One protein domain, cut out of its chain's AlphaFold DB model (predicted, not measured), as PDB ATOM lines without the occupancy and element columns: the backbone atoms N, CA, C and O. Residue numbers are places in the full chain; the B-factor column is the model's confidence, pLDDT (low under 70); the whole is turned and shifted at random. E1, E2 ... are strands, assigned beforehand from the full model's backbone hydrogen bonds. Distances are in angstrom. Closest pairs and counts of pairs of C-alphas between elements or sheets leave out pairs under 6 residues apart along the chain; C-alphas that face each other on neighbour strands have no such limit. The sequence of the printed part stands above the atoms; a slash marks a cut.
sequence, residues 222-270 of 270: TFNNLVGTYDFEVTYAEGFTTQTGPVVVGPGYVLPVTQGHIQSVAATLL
ATOM      1  N   THR A 222     412.155 487.061 354.448       96.56
ATOM      2  CA  THR A 222     410.767 486.768 354.824       96.56
ATOM      3  C   THR A 222     409.860 486.681 353.601       96.56
ATOM      4  O   THR A 222     409.897 487.559 352.735       96.56
ATOM      5  N   PHE A 223     408.996 485.669 353.564       96.19
ATOM      6  CA  PHE A 223     407.919 485.529 352.589       96.19
ATOM      7  C   PHE A 223     406.582 485.940 353.213       96.19
ATOM      8  O   PHE A 223     406.089 485.306 354.139       96.19
ATOM      9  N   ASN A 224     405.969 487.004 352.691       94.50
ATOM     10  CA  ASN A 224     404.711 487.533 353.239       94.50
ATOM     11  C   ASN A 224     403.458 487.007 352.529       94.50
ATOM     12  O   ASN A 224     402.389 486.979 353.125       94.50
ATOM     13  N   ASN A 225     403.592 486.577 351.273       95.00
ATOM     14  CA  ASN A 225     402.456 486.208 350.421       95.00
ATOM     15  C   ASN A 225     402.523 484.757 349.921       95.00
ATOM     16  O   ASN A 225     401.731 484.368 349.069       95.00
ATOM     17  N   LEU A 226     403.479 483.967 350.417       95.69
ATOM     18  CA  LEU A 226     403.634 482.564 350.047       95.69
ATOM     19  C   LEU A 226     402.896 481.698 351.074       95.69
ATOM     20  O   LEU A 226     403.095 481.866 352.276       95.69
ATOM     21  N   VAL A 227     402.017 480.810 350.607       97.44
ATOM     22  CA  VAL A 227     401.226 479.906 351.458       97.44
ATOM     23  C   VAL A 227     401.208 478.518 350.831       97.44
ATOM     24  O   VAL A 227     401.042 478.397 349.616       97.44
ATOM     25  N   GLY A 228     401.403 477.482 351.645       97.88
ATOM     26  CA  GLY A 228     401.460 476.082 351.208       97.88
ATOM     27  C   GLY A 228     402.674 475.353 351.774       97.88
ATOM     28  O   GLY A 228     403.415 475.913 352.576       97.88
ATOM     29  N   THR A 229     402.881 474.107 351.361       98.31
ATOM     30  CA  THR A 229     404.092 473.351 351.705       98.31
ATOM     31  C   THR A 229     405.082 473.475 350.557       98.31
ATOM     32  O   THR A 229     404.744 473.141 349.425       98.31
ATOM     33  N   TYR A 230     406.288 473.961 350.836       98.44
ATOM     34  CA  TYR A 230     407.326 474.153 349.825       98.44
ATOM     35  C   TYR A 230     408.606 473.438 350.222       98.44
ATOM     36  O   TYR A 230     408.881 473.271 351.406       98.44
ATOM     37  N   ASP A 231     409.404 473.079 349.228       98.00
ATOM     38  CA  ASP A 231     410.836 472.866 349.401       98.00
ATOM     39  C   ASP A 231     411.583 474.066 348.815       98.00
ATOM     40  O   ASP A 231     411.291 474.486 347.688       98.00
ATOM     41  N   PHE A 232     412.504 474.643 349.583       97.88
ATOM     42  CA  PHE A 232     413.320 475.763 349.130       97.88
ATOM     43  C   PHE A 232     414.726 475.298 348.804       97.88
ATOM     44  O   PHE A 232     415.363 474.643 349.621       97.88
ATOM     45  N   GLU A 233     415.240 475.748 347.665       97.88
ATOM     46  CA  GLU A 233     416.657 475.702 347.334       97.88
ATOM     47  C   GLU A 233     417.195 477.131 347.255       97.88
ATOM     48  O   GLU A 233     416.674 477.968 346.517       97.88
ATOM     49  N   VAL A 234     418.236 477.418 348.031       97.88
ATOM     50  CA  VAL A 234     418.913 478.719 348.047       97.88
ATOM     51  C   VAL A 234     420.281 478.549 347.416       97.88
ATOM     52  O   VAL A 234     421.067 477.729 347.886       97.88
ATOM     53  N   THR A 235     420.573 479.319 346.369       97.62
ATOM     54  CA  THR A 235     421.893 479.352 345.729       97.62
ATOM     55  C   THR A 235     422.665 480.579 346.189       97.62
ATOM     56  O   THR A 235     422.158 481.701 346.106       97.62
ATOM     57  N   TYR A 236     423.897 480.364 346.649       97.44
ATOM     58  CA  TYR A 236     424.782 481.412 347.147       97.44
ATOM     59  C   TYR A 236     425.923 481.705 346.167       97.44
ATOM     60  O   TYR A 236     426.413 480.811 345.474       97.44
ATOM     61  N   ALA A 237     426.394 482.952 346.154       96.56
ATOM     62  CA  ALA A 237     427.513 483.402 345.320       96.56
ATOM     63  C   ALA A 237     428.832 482.712 345.668       96.56
ATOM     64  O   ALA A 237     429.724 482.597 344.834       96.56
ATOM     65  N   GLU A 238     428.939 482.229 346.901       93.88
ATOM     66  CA  GLU A 238     430.047 481.428 347.407       93.88
ATOM     67  C   GLU A 238     430.122 480.023 346.772       93.88
ATOM     68  O   GLU A 238     431.042 479.264 347.070       93.88
ATOM     69  N   GLY A 239     429.179 479.661 345.893       93.81
ATOM     70  CA  GLY A 239     429.224 478.434 345.095       93.81
ATOM     71  C   GLY A 239     428.584 477.212 345.753       93.81
ATOM     72  O   GLY A 239     428.751 476.100 345.254       93.81
ATOM     73  N   PHE A 240     427.849 477.395 346.852       95.25
ATOM     74  CA  PHE A 240     427.094 476.328 347.514       95.25
ATOM     75  C   PHE A 240     425.582 476.577 347.463       95.25
ATOM     76  O   PHE A 240     425.116 477.692 347.212       95.25
ATOM     77  N   THR A 241     424.810 475.522 347.719       96.62
ATOM     78  CA  THR A 241     423.353 475.581 347.858       96.62
ATOM     79  C   THR A 241     422.913 475.033 349.213       96.62
ATOM     80  O   THR A 241     423.585 474.185 349.803       96.62
ATOM     81  N   THR A 242     421.776 475.510 349.719       96.75
ATOM     82  CA  THR A 242     421.112 474.936 350.901       96.75
ATOM     83  C   THR A 242     419.678 474.571 350.566       96.75
ATOM     84  O   THR A 242     419.019 475.320 349.844       96.75
ATOM     85  N   GLN A 243     419.182 473.471 351.132       96.38
ATOM     86  CA  GLN A 243     417.788 473.052 351.000       96.38
ATOM     87  C   GLN A 243     417.113 472.932 352.369       96.38
ATOM     88  O   GLN A 243     417.763 472.556 353.348       96.38
ATOM     89  N   THR A 244     415.823 473.260 352.450       93.06
ATOM     90  CA  THR A 244     415.054 473.184 353.707       93.06
ATOM     91  C   THR A 244     414.338 471.850 353.896       93.06
ATOM     92  O   THR A 244     413.982 471.513 355.027       93.06
ATOM     93  N   GLY A 245     414.100 471.106 352.811       94.75
ATOM     94  CA  GLY A 245     413.090 470.054 352.773       94.75
ATOM     95  C   GLY A 245     411.666 470.635 352.828       94.75
ATOM     96  O   GLY A 245     411.499 471.860 352.882       94.75
ATOM     97  N   PRO A 246     410.629 469.773 352.848       97.56
ATOM     98  CA  PRO A 246     409.233 470.194 352.932       97.56
ATOM     99  C   PRO A 246     408.946 471.022 354.191       97.56
ATOM    100  O   PRO A 246     409.020 470.516 355.314       97.56
ATOM    101  N   VAL A 247     408.559 472.282 354.013       97.88
ATOM    102  CA  VAL A 247     408.209 473.212 355.090       97.88
ATOM    103  C   VAL A 247     406.855 473.860 354.823       97.88
ATOM    104  O   VAL A 247     406.552 474.264 353.702       97.88
ATOM    105  N   VAL A 248     406.023 473.972 355.862       97.75
ATOM    106  CA  VAL A 248     404.755 474.710 355.780       97.75
ATOM    107  C   VAL A 248     405.053 476.202 355.870       97.75
ATOM    108  O   VAL A 248     405.578 476.688 356.871       97.75
ATOM    109  N   VAL A 249     404.697 476.922 354.818       97.94
ATOM    110  CA  VAL A 249     404.910 478.357 354.653       97.94
ATOM    111  C   VAL A 249     403.580 479.080 354.833       97.94
ATOM    112  O   VAL A 249     402.538 478.658 354.324       97.94
ATOM    113  N   GLY A 250     403.628 480.198 355.547       96.81
ATOM    114  CA  GLY A 250     402.542 481.163 355.647       96.81
ATOM    115  C   GLY A 250     403.090 482.592 355.676       96.81
ATOM    116  O   GLY A 250     404.309 482.783 355.630       96.81
ATOM    117  N   PRO A 251     402.213 483.605 355.776       96.69
ATOM    118  CA  PRO A 251     402.632 484.997 355.849       96.69
ATOM    119  C   PRO A 251     403.618 485.235 356.995       96.69
ATOM    120  O   PRO A 251     403.333 484.907 358.146       96.69
ATOM    121  N   GLY A 252     404.775 485.811 356.676       96.00
ATOM    122  CA  GLY A 252     405.829 486.087 357.649       96.00
ATOM    123  C   GLY A 252     406.815 484.935 357.848       96.00
ATOM    124  O   GLY A 252     407.666 485.027 358.729       96.00
ATOM    125  N   TYR A 253     406.736 483.862 357.052       97.38
ATOM    126  CA  TYR A 253     407.715 482.779 357.111       97.38
ATOM    127  C   TYR A 253     409.122 483.310 356.817       97.38
ATOM    128  O   TYR A 253     409.358 483.912 355.766       97.38
ATOM    129  N   VAL A 254     410.050 483.077 357.746       97.12
ATOM    130  CA  VAL A 254     411.465 483.429 357.602       97.12
ATOM    131  C   VAL A 254     412.208 482.220 357.054       97.12
ATOM    132  O   VAL A 254     412.274 481.176 357.701       97.12
ATOM    133  N   LEU A 255     412.780 482.381 355.867       97.25
ATOM    134  CA  LEU A 255     413.649 481.392 355.252       97.25
ATOM    135  C   LEU A 255     414.930 481.261 356.094       97.25
ATOM    136  O   LEU A 255     415.601 482.275 356.316       97.25
ATOM    137  N   PRO A 256     415.290 480.054 356.567       95.06
ATOM    138  CA  PRO A 256     416.550 479.847 357.263       95.06
ATOM    139  C   PRO A 256     417.695 479.998 356.260       95.06
ATOM    140  O   PRO A 256     417.918 479.138 355.413       95.06
ATOM    141  N   VAL A 257     418.404 481.119 356.347       94.06
ATOM    142  CA  VAL A 257     419.552 481.436 355.494       94.06
ATOM    143  C   VAL A 257     420.816 481.476 356.336       94.06
ATOM    144  O   VAL A 257     420.794 481.888 357.498       94.06
ATOM    145  N   THR A 258     421.924 481.031 355.755       91.12
ATOM    146  CA  THR A 258     423.248 481.215 356.348       91.12
ATOM    147  C   THR A 258     423.778 482.602 356.001       91.12
ATOM    148  O   THR A 258     423.213 483.319 355.170       91.12
ATOM    149  N   GLN A 259     424.884 482.996 356.628       91.50
ATOM    150  CA  GLN A 259     425.619 484.153 356.137       91.50
ATOM    151  C   GLN A 259     426.100 483.899 354.705       91.50
ATOM    152  O   GLN A 259     426.555 482.794 354.400       91.50
ATOM    153  N   GLY A 260     426.012 484.913 353.848       95.25
ATOM    154  CA  GLY A 260     426.499 484.840 352.476       95.25
ATOM    155  C   GLY A 260     425.747 485.775 351.541       95.25
ATOM    156  O   GLY A 260     425.105 486.732 351.977       95.25
ATOM    157  N   HIS A 261     425.829 485.483 350.246       97.81
ATOM    158  CA  HIS A 261     425.186 486.277 349.202       97.81
ATOM    159  C   HIS A 261     424.204 485.421 348.416       97.81
ATOM    160  O   HIS A 261     424.602 484.608 347.587       97.81
ATOM    161  N   ILE A 262     422.911 485.613 348.651       98.19
ATOM    162  CA  ILE A 262     421.864 484.862 347.961       98.19
ATOM    163  C   ILE A 262     421.757 485.362 346.519       98.19
ATOM    164  O   ILE A 262     421.405 486.519 346.273       98.19
ATOM    165  N   GLN A 263     422.023 484.477 345.562       97.56
ATOM    166  CA  GLN A 263     421.843 484.736 344.133       97.56
ATOM    167  C   GLN A 263     420.427 484.402 343.675       97.56
ATOM    168  O   GLN A 263     419.837 485.134 342.880       97.56
ATOM    169  N   SER A 264     419.867 483.308 344.186       97.44
ATOM    170  CA  SER A 264     418.513 482.877 343.856       97.44
ATOM    171  C   SER A 264     417.892 482.061 344.984       97.44
ATOM    172  O   SER A 264     418.577 481.453 345.809       97.44
ATOM    173  N   VAL A 265     416.560 482.057 344.999       97.75
ATOM    174  CA  VAL A 265     415.751 481.154 345.814       97.75
ATOM    175  C   VAL A 265     414.737 480.494 344.891       97.75
ATOM    176  O   VAL A 265     413.906 481.183 344.294       97.75
ATOM    177  N   ALA A 266     414.806 479.174 344.765       97.81
ATOM    178  CA  ALA A 266     413.792 478.368 344.106       97.81
ATOM    179  C   ALA A 266     412.851 477.786 345.165       97.81
ATOM    180  O   ALA A 266     413.300 477.311 346.203       97.81
ATOM    181  N   ALA A 267     411.546 477.834 344.906       97.38
ATOM    182  CA  ALA A 267     410.524 477.268 345.780       97.38
ATOM    183  C   ALA A 267     409.678 476.276 344.978       97.38
ATOM    184  O   ALA A 267     409.036 476.660 343.998       97.38
ATOM    185  N   THR A 268     409.673 475.013 345.394       98.06
ATOM    186  CA  THR A 268     408.897 473.942 344.757       98.06
ATOM    187  C   THR A 268     407.688 473.627 345.622       98.06
ATOM    188  O   THR A 268     407.855 473.236 346.773       98.06
ATOM    189  N   LEU A 269     406.478 473.818 345.090       97.25
ATOM    190  CA  LEU A 269     405.238 473.457 345.781       97.25
ATOM    191  C   LEU A 269     405.100 471.928 345.844       97.25
ATOM    192  O   LEU A 269     405.322 471.257 344.833       97.25
ATOM    193  N   LEU A 270     404.715 471.412 347.011       95.75
ATOM    194  CA  LEU A 270     404.530 469.984 347.288       95.75
ATOM    195  C   LEU A 270     403.059 469.615 347.500       95.75
ATOM    196  O   LEU A 270     402.321 470.425 348.107       95.75
TER     197      LEU A 270
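AT A GLANCE: This is residues 222 to 270 of the 270 residues of an uncharacterized protein of Pacificibacter maritimus (UniProt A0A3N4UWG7). This is a small, strongly twisted sheet built along one long strand, E1, with the long strand E5 beside it on one side and the short strands E2 and E3, one after the other, on the other side. The short strand E4 and the first residues, 222 to 223, pair with each other over one face of that sheet, and no named helix covers either face. The printed part has 49 residues with five named strands, in the order E1, E2, E3, E4, E5 along the chain, and its class is all strand. The sheet of E1, E2, E3 and E5 is branched and antiparallel, with no single order of strands. The whole is compact, with a radius of gyration of the C-alphas of 10.7 A, yet elongated in outline, spanning 29 by 19 by 13 A.

HOW THE PARTS SIT: Residues 222 to 223 pair antiparallel with residues 253 to 254 of E4, residues 253 to 255. E1, residues 228 to 236, has three antiparallel neighbours in staggered pairing. E2, residues 241 to 243, forms a hairpin with E1 at 163 degrees between directions; C-alphas 235 and 241 face each other at 4.6 A, and N 234 and O 242 are within hydrogen-bond range at 2.9 A. E3, residues 247 to 249, lies on the same side of E1 as E2, but beside residues 228 to 230; C-alphas 229 and 248 face each other at 4.3 A, and N 247 and O 230 are 2.8 A apart, within hydrogen-bond range. E5, residues 260 to 269, lies on the other side, beside residues 230 to 236, at 152 degrees between directions; C-alphas 232 and 267 face each other at 4.6 A. N 266 and O 233 of this pair are within hydrogen-bond range at 2.8 A, and so are N 231 and O 268 at 2.9 A. E4 pairs with no named strand. E3 and E4 meet only through their link. E1 and E4 are only just apart, their closest C-alphas 8.3 A from each other. E2 and E3 are apart, and so are E4 and E5.

IN THESE COORDINATES: E1 begins at C-alpha 228, (401.460, 476.082, 351.208), and covers 24.3 A to C-alpha 236. E2, E3 and E4 have three residues each and measure 6.9 A, 6.1 A and 6.4 A. E5 covers 25.0 A from C-alpha 260 at (426.499, 484.840, 352.476) to C-alpha 269 at (405.238, 473.457, 345.781), and bends by 66 degrees at residue 263.

THE WHOLE: The C-alphas of Gly 239 and Pro 251 are the two farthest apart, at 29.4 A. The four links between the strands are tight. The printed part has no cut and ends at residue 270, the chain's last. Its mean pLDDT is 96.5, and no printed residue is under 70.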